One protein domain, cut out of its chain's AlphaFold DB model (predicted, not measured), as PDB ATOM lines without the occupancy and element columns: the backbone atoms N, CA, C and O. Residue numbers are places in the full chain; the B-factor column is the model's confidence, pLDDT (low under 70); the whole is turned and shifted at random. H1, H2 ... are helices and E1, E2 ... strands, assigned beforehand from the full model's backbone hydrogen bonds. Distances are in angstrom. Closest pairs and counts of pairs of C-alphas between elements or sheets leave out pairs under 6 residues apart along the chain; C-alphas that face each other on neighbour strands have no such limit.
ATOM      1  N   LEU A  32      40.850 -23.826  31.684       90.00
ATOM      2  CA  LEU A  32      39.562 -23.146  31.740       90.00
ATOM      3  C   LEU A  32      39.779 -21.621  31.711       90.00
ATOM      4  O   LEU A  32      40.682 -21.130  32.415       90.00
ATOM      5  N   PRO A  33      38.980 -20.873  30.921       92.75
ATOM      6  CA  PRO A  33      39.015 -19.411  30.906       92.75
ATOM      7  C   PRO A  33      38.541 -18.826  32.251       92.75
ATOM      8  O   PRO A  33      38.138 -19.558  33.153       92.75
ATOM      9  N   ASP A  34      38.666 -17.511  32.433       93.38
ATOM     10  CA  ASP A  34      38.232 -16.819  33.665       93.38
ATOM     11  C   ASP A  34      36.718 -16.587  33.719       93.38
ATOM     12  O   ASP A  34      36.169 -16.468  34.805       93.38
ATOM     13  N   SER A  35      36.047 -16.580  32.567       94.31
ATOM     14  CA  SER A  35      34.589 -16.544  32.456       94.31
ATOM     15  C   SER A  35      34.132 -17.571  31.422       94.31
ATOM     16  O   SER A  35      34.724 -17.677  30.338       94.31
ATOM     17  N   PHE A  36      33.138 -18.383  31.782       94.56
ATOM     18  CA  PHE A  36      32.505 -19.354  30.890       94.56
ATOM     19  C   PHE A  36      31.152 -19.824  31.415       94.56
ATOM     20  O   PHE A  36      30.861 -19.772  32.604       94.56
ATOM     21  N   THR A  37      30.344 -20.360  30.506       95.00
ATOM     22  CA  THR A  37      29.041 -20.941  30.826       95.00
ATOM     23  C   THR A  37      29.148 -22.447  31.048       95.00
ATOM     24  O   THR A  37      29.785 -23.168  30.270       95.00
ATOM     25  N   VAL A  38      28.481 -22.931  32.089       93.19
ATOM     26  CA  VAL A  38      28.346 -24.344  32.436       93.19
ATOM     27  C   VAL A  38      26.895 -24.769  32.236       93.19
ATOM     28  O   VAL A  38      25.975 -24.096  32.690       93.19
ATOM     29  N   CYS A  39      26.679 -25.881  31.533       90.38
ATOM     30  CA  CYS A  39      25.352 -26.482  31.409       90.38
ATOM     31  C   CYS A  39      25.079 -27.393  32.608       90.38
ATOM     32  O   CYS A  39      25.875 -28.304  32.857       90.38
ATOM     33  N   ARG A  40      23.945 -27.176  33.278       84.94
ATOM     34  CA  ARG A  40      23.396 -28.044  34.326       84.94
ATOM     35  C   ARG A  40      22.637 -29.238  33.709       84.94
ATOM     36  O   ARG A  40      22.223 -29.147  32.541       84.94
ATOM     37  N   PRO A  41      22.414 -30.338  34.454       75.94
ATOM     38  CA  PRO A  41      21.649 -31.505  33.987       75.94
ATOM     39  C   PRO A  41      20.251 -31.161  33.438       75.94
ATOM     40  O   PRO A  41      19.800 -31.776  32.472       75.94
ATOM     41  N   HIS A  42      19.625 -30.101  33.957       76.56
ATOM     42  CA  HIS A  42      18.278 -29.642  33.589       76.56
ATOM     43  C   HIS A  42      18.249 -28.577  32.476       76.56
ATOM     44  O   HIS A  42      17.316 -27.787  32.373       76.56
ATOM     45  N   HIS A  43      19.283 -28.525  31.628       71.31
ATOM     46  CA  HIS A  43      19.435 -27.549  30.534       71.31
ATOM     47  C   HIS A  43      19.490 -26.071  30.951       71.31
ATOM     48  O   HIS A  43      19.531 -25.194  30.085       71.31
ATOM     49  N   GLN A  44      19.561 -25.787  32.246       83.88
ATOM     50  CA  GLN A  44      19.877 -24.460  32.745       83.88
ATOM     51  C   GLN A  44      21.360 -24.164  32.500       83.88
ATOM     52  O   GLN A  44      22.219 -25.049  32.547       83.88
ATOM     53  N   GLN A  45      21.655 -22.916  32.165       89.88
ATOM     54  CA  GLN A  45      23.013 -22.437  31.962       89.88
ATOM     55  C   GLN A  45      23.377 -21.544  33.135       89.88
ATOM     56  O   GLN A  45      22.607 -20.641  33.442       89.88
ATOM     57  N   THR A  46      24.541 -21.790  33.732       91.62
ATOM     58  CA  THR A  46      25.122 -20.913  34.749       91.62
ATOM     59  C   THR A  46      26.394 -20.291  34.224       91.62
ATOM     60  O   THR A  46      27.289 -20.990  33.736       91.62
ATOM     61  N   GLU A  47      26.473 -18.971  34.294       94.88
ATOM     62  CA  GLU A  47      27.693 -18.236  33.992       94.88
ATOM     63  C   GLU A  47      28.600 -18.230  35.222       94.88
ATOM     64  O   GLU A  47      28.195 -17.763  36.282       94.88
ATOM     65  N   LEU A  48      29.822 -18.751  35.075       95.50
ATOM     66  CA  LEU A  48      30.857 -18.701  36.103       95.50
ATOM     67  C   LEU A  48      31.928 -17.688  35.719       95.50
ATOM     68  O   LEU A  48      32.526 -17.794  34.646       95.50
ATOM     69  N   GLU A  49      32.214 -16.760  36.625       95.44
ATOM     70  CA  GLU A  49      33.316 -15.806  36.541       95.44
ATOM     71  C   GLU A  49      34.220 -15.931  37.779       95.44
ATOM     72  O   GLU A  49      33.759 -15.957  38.921       95.44
ATOM     73  N   PHE A  50      35.531 -16.007  37.552       93.88
ATOM     74  CA  PHE A  50      36.547 -16.144  38.593       93.88
ATOM     75  C   PHE A  50      37.399 -14.880  38.678       93.88
ATOM     76  O   PHE A  50      37.974 -14.438  37.680       93.88
ATOM     77  N   TYR A  51      37.546 -14.342  39.887       86.25
ATOM     78  CA  TYR A  51      38.408 -13.192  40.152       86.25
ATOM     79  C   TYR A  51      39.852 -13.637  40.445       86.25
ATOM     80  O   TYR A  51      40.120 -14.793  40.779       86.25
ATOM     81  N   ASP A  52      40.801 -12.715  40.270       74.44
ATOM     82  CA  ASP A  52      42.188 -12.817  40.754       74.44
ATOM     83  C   ASP A  52      43.011 -14.034  40.296       74.44
ATOM     84  O   ASP A  52      43.987 -14.427  40.936       74.44
ATOM     85  N   GLY A  53      42.690 -14.603  39.131       81.75
ATOM     86  CA  GLY A  53      43.489 -15.681  38.547       81.75
ATOM     87  C   GLY A  53      43.390 -16.989  39.331       81.75
ATOM     88  O   GLY A  53      44.400 -17.685  39.481       81.75
ATOM     89  N   ALA A  54      42.183 -17.320  39.807       90.81
ATOM     90  CA  ALA A  54      41.869 -18.597  40.445       90.81
ATOM     91  C   ALA A  54      42.562 -19.775  39.740       90.81
ATOM     92  O   ALA A  54      42.585 -19.878  38.504       90.81
ATOM     93  N   CYS A  55      43.150 -20.674  40.531       93.00
ATOM     94  CA  CYS A  55      43.922 -21.772  39.975       93.00
ATOM     95  C   CYS A  55      43.014 -22.725  39.173       93.00
ATOM     96  O   CYS A  55      41.799 -22.797  39.364       93.00
ATOM     97  N   GLN A  56      43.607 -23.490  38.255       93.88
ATOM     98  CA  GLN A  56      42.841 -24.405  37.401       93.88
ATOM     99  C   GLN A  56      42.075 -25.470  38.202       93.88
ATOM    100  O   GLN A  56      41.019 -25.910  37.756       93.88
ATOM    101  N   LEU A  57      42.568 -25.851  39.383       93.88
ATOM    102  CA  LEU A  57      41.893 -26.807  40.263       93.88
ATOM    103  C   LEU A  57      40.642 -26.199  40.909       93.88
ATOM    104  O   LEU A  57      39.603 -26.847  40.898       93.88
ATOM    105  N   THR A  58      40.699 -24.943  41.372       94.50
ATOM    106  CA  THR A  58      39.531 -24.192  41.871       94.50
ATOM    107  C   THR A  58      38.447 -24.088  40.801       94.50
ATOM    108  O   THR A  58      37.283 -24.383  41.056       94.50
ATOM    109  N   LYS A  59      38.831 -23.748  39.564       95.62
ATOM    110  CA  LYS A  59      37.886 -23.667  38.440       95.62
ATOM    111  C   LYS A  59      37.244 -25.016  38.127       95.62
ATOM    112  O   LYS A  59      36.048 -25.081  37.856       95.62
ATOM    113  N   GLN A  60      38.030 -26.094  38.164       93.81
ATOM    114  CA  GLN A  60      37.521 -27.453  37.976       93.81
ATOM    115  C   GLN A  60      36.566 -27.870  39.096       93.81
ATOM    116  O   GLN A  60      35.545 -28.481  38.799       93.81
ATOM    117  N   LEU A  61      36.880 -27.525  40.345       93.00
ATOM    118  CA  LEU A  61      36.034 -27.790  41.505       93.00
ATOM    119  C   LEU A  61      34.678 -27.086  41.360       93.00
ATOM    120  O   LEU A  61      33.659 -27.767  41.309       93.00
ATOM    121  N   ALA A  62      34.671 -25.766  41.155       94.25
ATOM    122  CA  ALA A  62      33.452 -24.982  40.926       94.25
ATOM    123  C   ALA A  62      32.625 -25.499  39.737       94.25
ATOM    124  O   ALA A  62      31.412 -25.647  39.835       94.25
ATOM    125  N   THR A  63      33.282 -25.835  38.619       93.94
ATOM    126  CA  THR A  63      32.590 -26.370  37.433       93.94
ATOM    127  C   THR A  63      31.866 -27.675  37.737       93.94
ATOM    128  O   THR A  63      30.776 -27.895  37.222       93.94
ATOM    129  N   ARG A  64      32.490 -28.566  38.516       92.94
ATOM    130  CA  ARG A  64      31.910 -29.869  38.851       92.94
ATOM    131  C   ARG A  64      30.794 -29.759  39.889       92.94
ATOM    132  O   ARG A  64      29.823 -30.495  39.785       92.94
ATOM    133  N   ILE A  65      30.913 -28.816  40.828       91.19
ATOM    134  CA  ILE A  65      29.830 -28.457  41.756       91.19
ATOM    135  C   ILE A  65      28.593 -28.024  40.958       91.19
ATOM    136  O   ILE A  65      27.545 -28.636  41.077       91.19
ATOM    137  N   VAL A  66      28.746 -27.060  40.046       91.31
ATOM    138  CA  VAL A  66      27.627 -26.509  39.252       91.31
ATOM    139  C   VAL A  66      27.018 -27.527  38.285       91.31
ATOM    140  O   VAL A  66      25.884 -27.380  37.837       91.31
ATOM    141  N   ARG A  67      27.781 -28.557  37.911       89.75
ATOM    142  CA  ARG A  67      27.294 -29.669  37.085       89.75
ATOM    143  C   ARG A  67      26.602 -30.764  37.877       89.75
ATOM    144  O   ARG A  67      26.094 -31.676  37.230       89.75
ATOM    145  N   GLU A  68      26.651 -30.708  39.207       88.19
ATOM    146  CA  GLU A  68      26.170 -31.770  40.093       88.19
ATOM    147  C   GLU A  68      26.821 -33.131  39.747       88.19
ATOM    148  O   GLU A  68      26.214 -34.193  39.845       88.19
ATOM    149  N   ASP A  69      28.083 -33.115  39.284       89.62
ATOM    150  CA  ASP A  69      28.829 -34.315  38.853       89.62
ATOM    151  C   ASP A  69      30.071 -34.605  39.713       89.62
ATOM    152  O   ASP A  69      30.957 -35.399  39.351       89.62
ATOM    153  N   ILE A  70      30.155 -33.949  40.871       89.38
ATOM    154  CA  ILE A  70      31.272 -34.079  41.793       89.38
ATOM    155  C   ILE A  70      31.023 -35.161  42.841       89.38
ATOM    156  O   ILE A  70      29.984 -35.215  43.477       89.38
ATOM    157  N   THR A  71      32.025 -36.014  43.056       84.75
ATOM    158  CA  THR A  71      32.031 -36.967  44.174       84.75
ATOM    159  C   THR A  71      32.921 -36.464  45.305       84.75
ATOM    160  O   THR A  71      33.858 -35.703  45.054       84.75
ATOM    161  N   GLY A  72      32.727 -36.956  46.534       78.31
ATOM    162  CA  GLY A  72      33.429 -36.425  47.712       78.31
ATOM    163  C   GLY A  72      34.921 -36.706  47.632       78.31
ATOM    164  O   GLY A  72      35.758 -35.848  47.896       78.31
ATOM    165  N   HIS A  73      35.266 -37.880  47.098       80.31
ATOM    166  CA  HIS A  73      36.640 -38.228  46.756       80.31
ATOM    167  C   HIS A  73      37.242 -37.269  45.715       80.31
ATOM    168  O   HIS A  73      38.425 -36.939  45.789       80.31
ATOM    169  N   THR A  74      36.467 -36.832  44.720       86.25
ATOM    170  CA  THR A  74      36.956 -35.887  43.705       86.25
ATOM    171  C   THR A  74      37.138 -34.495  44.296       86.25
ATOM    172  O   THR A  74      38.192 -33.901  44.084       86.25
ATOM    173  N   ALA A  75      36.156 -33.996  45.054       85.62
ATOM    174  CA  ALA A  75      36.235 -32.707  45.737       85.62
ATOM    175  C   ALA A  75      37.460 -32.657  46.655       85.62
ATOM    176  O   ALA A  75      38.326 -31.799  46.489       85.62
ATOM    177  N   ARG A  76      37.601 -33.663  47.529       82.25
ATOM    178  CA  ARG A  76      38.761 -33.827  48.409       82.25
ATOM    179  C   ARG A  76      40.064 -33.882  47.618       82.25
ATOM    180  O   ARG A  76      40.984 -33.134  47.915       82.25
ATOM    181  N   GLY A  77      40.127 -34.696  46.565       85.69
ATOM    182  CA  GLY A  77      41.322 -34.802  45.731       85.69
ATOM    183  C   GLY A  77      41.721 -33.483  45.059       85.69
ATOM    184  O   GLY A  77      42.912 -33.227  44.908       85.69
ATOM    185  N   LEU A  78      40.761 -32.642  44.655       88.38
ATOM    186  CA  LEU A  78      41.038 -31.316  44.089       88.38
ATOM    187  C   LEU A  78      41.550 -30.341  45.158       88.38
ATOM    188  O   LEU A  78      42.514 -29.620  44.903       88.38
ATOM    189  N   LEU A  79      40.960 -30.365  46.354       88.12
ATOM    190  CA  LEU A  79      41.384 -29.553  47.499       88.12
ATOM    191  C   LEU A  79      42.791 -29.939  47.983       88.12
ATOM    192  O   LEU A  79      43.651 -29.073  48.123       88.12
ATOM    193  N   GLU A  80      43.090 -31.236  48.103       85.62
ATOM    194  CA  GLU A  80      44.430 -31.750  48.442       85.62
ATOM    195  C   GLU A  80      45.498 -31.349  47.417       85.62
ATOM    196  O   GLU A  80      46.670 -31.183  47.757       85.62
ATOM    197  N   GLN A  81      45.105 -31.181  46.152       89.81
ATOM    198  CA  GLN A  81      45.994 -30.727  45.082       89.81
ATOM    199  C   GLN A  81      46.186 -29.201  45.060       89.81
ATOM    200  O   GLN A  81      46.990 -28.708  44.266       89.81
ATOM    201  N   GLY A  82      45.501 -28.460  45.934       91.12
ATOM    202  CA  GLY A  82      45.621 -27.008  46.062       91.12
ATOM    203  C   GLY A  82      44.526 -26.215  45.349       91.12
ATOM    204  O   GLY A  82      44.781 -25.081  44.940       91.12
ATOM    205  N   ALA A  83      43.332 -26.789  45.159       91.12
ATOM    206  CA  ALA A  83      42.146 -25.966  44.933       91.12
ATOM    207  C   ALA A  83      41.902 -25.082  46.166       91.12
ATOM    208  O   ALA A  83      41.974 -25.546  47.301       91.12
ATOM    209  N   ASP A  84      41.636 -23.807  45.920       90.69
ATOM    210  CA  ASP A  84      41.347 -22.821  46.957       90.69
ATOM    211  C   ASP A  84      39.884 -22.930  47.402       90.69
ATOM    212  O   ASP A  84      38.986 -22.642  46.612       90.69
ATOM    213  N   ALA A  85      39.666 -23.366  48.646       86.81
ATOM    214  CA  ALA A  85      38.349 -23.549  49.256       86.81
ATOM    215  C   ALA A  85      37.627 -22.221  49.555       86.81
ATOM    216  O   ALA A  85      36.400 -22.197  49.598       86.81
ATOM    217  N   GLU A  86      38.375 -21.128  49.737       88.00
ATOM    218  CA  GLU A  86      37.844 -19.795  50.064       88.00
ATOM    219  C   GLU A  86      37.629 -18.930  48.817       88.00
ATOM    220  O   GLU A  86      37.259 -17.758  48.910       88.00
ATOM    221  N   ALA A  87      37.862 -19.495  47.630       90.75
ATOM    222  CA  ALA A  87      37.720 -18.765  46.389       90.75
ATOM    223  C   ALA A  87      36.292 -18.231  46.215       90.75
ATOM    224  O   ALA A  87      35.308 -18.966  46.319       90.75
ATOM    225  N   ILE A  88      36.210 -16.945  45.876       91.50
ATOM    226  CA  ILE A  88      34.962 -16.284  45.504       91.50
ATOM    227  C   ILE A  88      34.753 -16.467  44.000       91.50
ATOM    228  O   ILE A  88      35.585 -16.062  43.180       91.50
ATOM    229  N   VAL A  89      33.620 -17.055  43.645       93.12
ATOM    230  CA  VAL A  89      33.154 -17.286  42.278       93.12
ATOM    231  C   VAL A  89      31.901 -16.450  42.064       93.12
ATOM    232  O   VAL A  89      31.051 -16.361  42.940       93.12
ATOM    233  N   THR A  90      31.773 -15.792  40.918       94.12
ATOM    234  CA  THR A  90      30.496 -15.191  40.523       94.12
ATOM    235  C   THR A  90      29.720 -16.196  39.694       94.12
ATOM    236  O   THR A  90      30.191 -16.593  38.632       94.12
ATOM    237  N   ALA A  91      28.570 -16.622  40.207       92.06
ATOM    238  CA  ALA A  91      27.623 -17.507  39.548       92.06
ATOM    239  C   ALA A  91      26.351 -16.707  39.244       92.06
ATOM    240  O   ALA A  91      25.739 -16.153  40.152       92.06
ATOM    241  N   ASP A  92      25.992 -16.588  37.965       90.12
ATOM    242  CA  ASP A  92      24.776 -15.889  37.516       90.12
ATOM    243  C   ASP A  92      24.649 -14.434  38.023       90.12
ATOM    244  O   ASP A  92      23.564 -13.917  38.263       90.12
ATOM    245  N   SER A  93      25.786 -13.727  38.077       88.81
ATOM    246  CA  SER A  93      25.967 -12.354  38.602       88.81
ATOM    247  C   SER A  93      26.032 -12.216  40.126       88.81
ATOM    248  O   SER A  93      26.335 -11.122  40.608       88.81
ATOM    249  N   ASP A  94      25.851 -13.303  40.876       90.75
ATOM    250  CA  ASP A  94      25.974 -13.312  42.331       90.75
ATOM    251  C   ASP A  94      27.340 -13.831  42.766       90.75
ATOM    252  O   ASP A  94      27.817 -14.865  42.301       90.75
ATOM    253  N   LYS A  95      27.985 -13.117  43.691       92.00
ATOM    254  CA  LYS A  95      29.256 -13.545  44.284       92.00
ATOM    255  C   LYS A  95      28.990 -14.571  45.371       92.00
ATOM    256  O   LYS A  95      28.265 -14.259  46.309       92.00
ATOM    257  N   ARG A  96      29.625 -15.733  45.250       90.69
ATOM    258  CA  ARG A  96      29.490 -16.862  46.165       90.69
ATOM    259  C   ARG A  96      30.852 -17.458  46.508       90.69
ATOM    260  O   ARG A  96      31.754 -17.477  45.669       90.69
ATOM    261  N   THR A  97      31.023 -17.954  47.722       90.94
ATOM    262  CA  THR A  97      32.136 -18.846  48.067       90.94
ATOM    263  C   THR A  97      31.919 -20.222  47.428       90.94
ATOM    264  O   THR A  97      30.813 -20.568  47.007       90.94
ATOM    265  N   LEU A  98      32.962 -21.056  47.358       88.75
ATOM    266  CA  LEU A  98      32.779 -22.444  46.911       88.75
ATOM    267  C   LEU A  98      31.872 -23.260  47.837       88.75
ATOM    268  O   LEU A  98      31.244 -24.204  47.363       88.75
ATOM    269  N   VAL A  99      31.814 -22.923  49.131       87.50
ATOM    270  CA  VAL A  99      30.908 -23.592  50.072       87.50
ATOM    271  C   VAL A  99      29.466 -23.210  49.767       87.50
ATOM    272  O   VAL A  99      28.638 -24.102  49.629       87.50
ATOM    273  N   GLU A 100      29.180 -21.918  49.589       86.88
ATOM    274  CA  GLU A 100      27.846 -21.434  49.204       86.88
ATOM    275  C   GLU A 100      27.373 -22.094  47.904       86.88
ATOM    276  O   GLU A 100      26.239 -22.551  47.822       86.88
ATOM    277  N   LEU A 101      28.270 -22.234  46.923       87.19
ATOM    278  CA  LEU A 101      27.974 -22.916  45.663       87.19
ATOM    279  C   LEU A 101      27.718 -24.423  45.857       87.19
ATOM    280  O   LEU A 101      26.833 -24.984  45.222       87.19
ATOM    281  N   ALA A 102      28.482 -25.098  46.723       86.38
ATOM    282  CA  ALA A 102      28.274 -26.517  47.029       86.38
ATOM    283  C   ALA A 102      26.954 -26.774  47.771       86.38
ATOM    284  O   ALA A 102      26.313 -27.796  47.534       86.38
ATOM    285  N   VAL A 103      26.571 -25.845  48.650       85.25
ATOM    286  CA  VAL A 103      25.308 -25.848  49.393       85.25
ATOM    287  C   VAL A 103      24.124 -25.609  48.462       85.25
ATOM    288  O   VAL A 103      23.176 -26.382  48.497       85.25
ATOM    289  N   GLU A 104      24.190 -24.591  47.604       84.31
ATOM    290  CA  GLU A 104      23.135 -24.282  46.629       84.31
ATOM    291  C   GLU A 104      22.827 -25.468  45.714       84.31
ATOM    292  O   GLU A 104      21.672 -25.746  45.417       84.31
ATOM    293  N   HIS A 105      23.869 -26.168  45.269       82.19
ATOM    294  CA  HIS A 105      23.743 -27.317  44.379       82.19
ATOM    295  C   HIS A 105      23.547 -28.647  45.117       82.19
ATOM    296  O   HIS A 105      23.728 -29.695  44.501       82.19
ATOM    297  N   LEU A 106      23.249 -28.612  46.425       76.62
ATOM    298  CA  LEU A 106      23.002 -29.787  47.269       76.62
ATOM    299  C   LEU A 106      24.000 -30.921  47.008       76.62
ATOM    300  O   LEU A 106      23.633 -32.075  46.842       76.62
ATOM    301  N   CYS A 107      25.287 -30.583  46.937       76.62
ATOM    302  CA  CYS A 107      26.353 -31.549  46.704       76.62
ATOM    303  C   CYS A 107      26.987 -31.923  48.054       76.62
ATOM    304  O   CYS A 107      28.027 -31.336  48.388       76.62
ATOM    305  N   PRO A 108      26.427 -32.861  48.850       72.81
ATOM    306  CA  PRO A 108      26.961 -33.211  50.166       72.81
ATOM    307  C   PRO A 108      28.426 -33.627  50.099       72.81
ATOM    308  O   PRO A 108      29.238 -33.239  50.930       72.81
ATOM    309  N   GLU A 109      28.828 -34.295  49.031       76.62
ATOM    310  CA  GLU A 109      30.216 -34.614  48.744       76.62
ATOM    311  C   GLU A 109      31.162 -33.405  48.711       76.62
ATOM    312  O   GLU A 109      32.297 -33.467  49.199       76.62
ATOM    313  N   ALA A 110      30.727 -32.316  48.078       70.62
ATOM    314  CA  ALA A 110      31.507 -31.090  47.978       70.62
ATOM    315  C   ALA A 110      31.383 -30.255  49.252       70.62
ATOM    316  O   ALA A 110      32.391 -29.724  49.713       70.62
ATOM    317  N   ALA A 111      30.194 -30.199  49.848       72.75
ATOM    318  CA  ALA A 111      29.969 -29.547  51.128       72.75
ATOM    319  C   ALA A 111      30.750 -30.227  52.265       72.75
ATOM    320  O   ALA A 111      31.134 -29.547  53.204       72.75
ATOM    321  N   GLU A 112      31.071 -31.525  52.178       75.00
ATOM    322  CA  GLU A 112      31.940 -32.197  53.158       75.00
ATOM    323  C   GLU A 112      33.399 -31.813  52.921       75.00
ATOM    324  O   GLU A 112      34.155 -31.502  53.845       75.00
ATOM    325  N   GLY A 113      33.797 -31.831  51.647       71.19
ATOM    326  CA  GLY A 113      35.151 -31.541  51.216       71.19
ATOM    327  C   GLY A 113      35.557 -30.103  51.516       71.19
ATOM    328  O   GLY A 113      36.529 -29.898  52.226       71.19
ATOM    329  N   VAL A 114      34.854 -29.102  50.986       73.06
ATOM    330  CA  VAL A 114      35.319 -27.700  50.971       73.06
ATOM    331  C   VAL A 114      35.581 -27.142  52.377       73.06
ATOM    332  O   VAL A 114      36.690 -26.650  52.618       73.06
ATOM    333  N   PRO A 115      34.665 -27.282  53.350       66.88
ATOM    334  CA  PRO A 115      34.909 -26.830  54.706       66.88
ATOM    335  C   PRO A 115      36.102 -27.559  55.337       66.88
ATOM    336  O   PRO A 115      36.952 -26.901  55.938       66.88
ATOM    337  N   GLN A 116      36.273 -28.881  55.172       72.88
ATOM    338  CA  GLN A 116      37.409 -29.628  55.761       72.88
ATOM    339  C   GLN A 116      38.793 -29.009  55.457       72.88
ATOM    340  O   GLN A 116      39.728 -29.224  56.227       72.88
ATOM    341  N   TYR A 117      38.911 -28.185  54.410       71.44
ATOM    342  CA  TYR A 117      40.140 -27.500  53.996       71.44
ATOM    343  C   TYR A 117      40.253 -26.043  54.464       71.44
ATOM    344  O   TYR A 117      41.065 -25.286  53.941       71.44
ATOM    345  N   GLY A 118      39.504 -25.670  55.502       73.69
ATOM    346  CA  GLY A 118      39.691 -24.414  56.229       73.69
ATOM    347  C   GLY A 118      38.763 -23.281  55.814       73.69
ATOM    348  O   GLY A 118      38.864 -22.226  56.426       73.69
ATOM    349  N   ALA A 119      37.843 -23.505  54.867       79.81
ATOM    350  CA  ALA A 119      36.824 -22.510  54.563       79.81
ATOM    351  C   ALA A 119      35.986 -22.218  55.816       79.81
ATOM    352  O   ALA A 119      35.475 -23.141  56.474       79.81
ATOM    353  N   ASP A 120      35.899 -20.933  56.148       83.56
ATOM    354  CA  ASP A 120      34.999 -20.433  57.176       83.56
ATOM    355  C   ASP A 120      33.563 -20.537  56.663       83.56
ATOM    356  O   ASP A 120      33.261 -20.128  55.542       83.56
TER     357      ASP A 120
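Overview. This is residues 32 to 120 of the 332 residues of an uncharacterized protein of Vitrella brassicaformis (strain CCMP3155) (UniProt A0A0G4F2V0). A strongly twisted wall of four antiparallel strands is covered on one face by H1 and H3, side by side, and behind these, on the side away from the sheet, H2 packs on H1 and H4 packs on H3. H2 and H4 also pack on each other, and the four helices make a small four-cornered bundle. The printed part has 89 residues with four named strands and four named helices, in the order E1 E2 H1 H2 E3 E4 H3 H4; two hairpins of strands, E1 with E2 and E3 with E4, are each followed by a helical hairpin. The sheet runs E1, E2, E3, E4, the class is mixed, and the whole is compact and rounded, with a radius of gyration of the C-alphas of 11.5 A and spans of 29 by 28 by 21 A.

Along the chain. E1, residues 35 to 39, begins at C-alpha 35 (34.589, -16.544, 32.456) and is 13.6 A long. E2, residues 45 to 50, measures 16.3 A. H1, residues 56 to 66, begins at C-alpha 56 (42.841, -24.405, 37.401) and measures 15.5 A. H2, residues 72 to 80, follows with 12.0 A. E3 is residues 88 to 91 and E4 residues 94 to 97. H3 is residues 98 to 104. H4, residues 108 to 116, is 12.4 A long and ends at C-alpha 116 (37.409, -29.628, 55.761).

Arrangement. E1 and E2 are antiparallel, with N 38 and O 46 at 2.8 A. E2 and E3 are antiparallel, with N 90 and O 49 at 2.8 A. E3 and E4 are antiparallel, with N 91 and O 94 at 2.8 A; these three N and O pairs are within hydrogen-bond range. H1 is on the sheet at a height of 9.0 A, over E2 and only just over E3, where 3 of its C-alphas fall; it runs along the strands, at 25 degrees to E2 on the local plane. H3 is on the same face at a height of 7.1 A, over E4 and slantwise to the strands, at 44 degrees to E4 on the local plane. H1 and H3 touch at a shallow tilt of 8 degrees, the same way; their closest C-alphas, those of Ile 65 and Ala 102, are 5.8 A apart. H1 and H2 touch at a shallow tilt of 25 degrees, opposite ways, closest at the C-alphas of Leu 57 and Leu 78, 6.0 A. H3 and H4 touch at a shallow tilt of 30 degrees, opposite ways, closest at the C-alphas of Ala 102 and Ala 111, 5.4 A. H2 and H4 touch with the C-alphas of Gly 72 and Glu 109 closest, 3.8 A, while H2 and H3 are apart. In H1, H2 and H3 every O i to N i+4 pair is within hydrogen-bond range; in H4 3 of 5 are.

Size, cuts and confidence. The two C-alphas farthest apart, those of His 43 and Gly 118, are 32.9 A apart. The printed part has no cut, and of its links that from H2 to E3 is short but not tight, while the others are tight. The mean pLDDT of the printed part is 86.5; residue 115 is under 70, and H4 has a mean of 72.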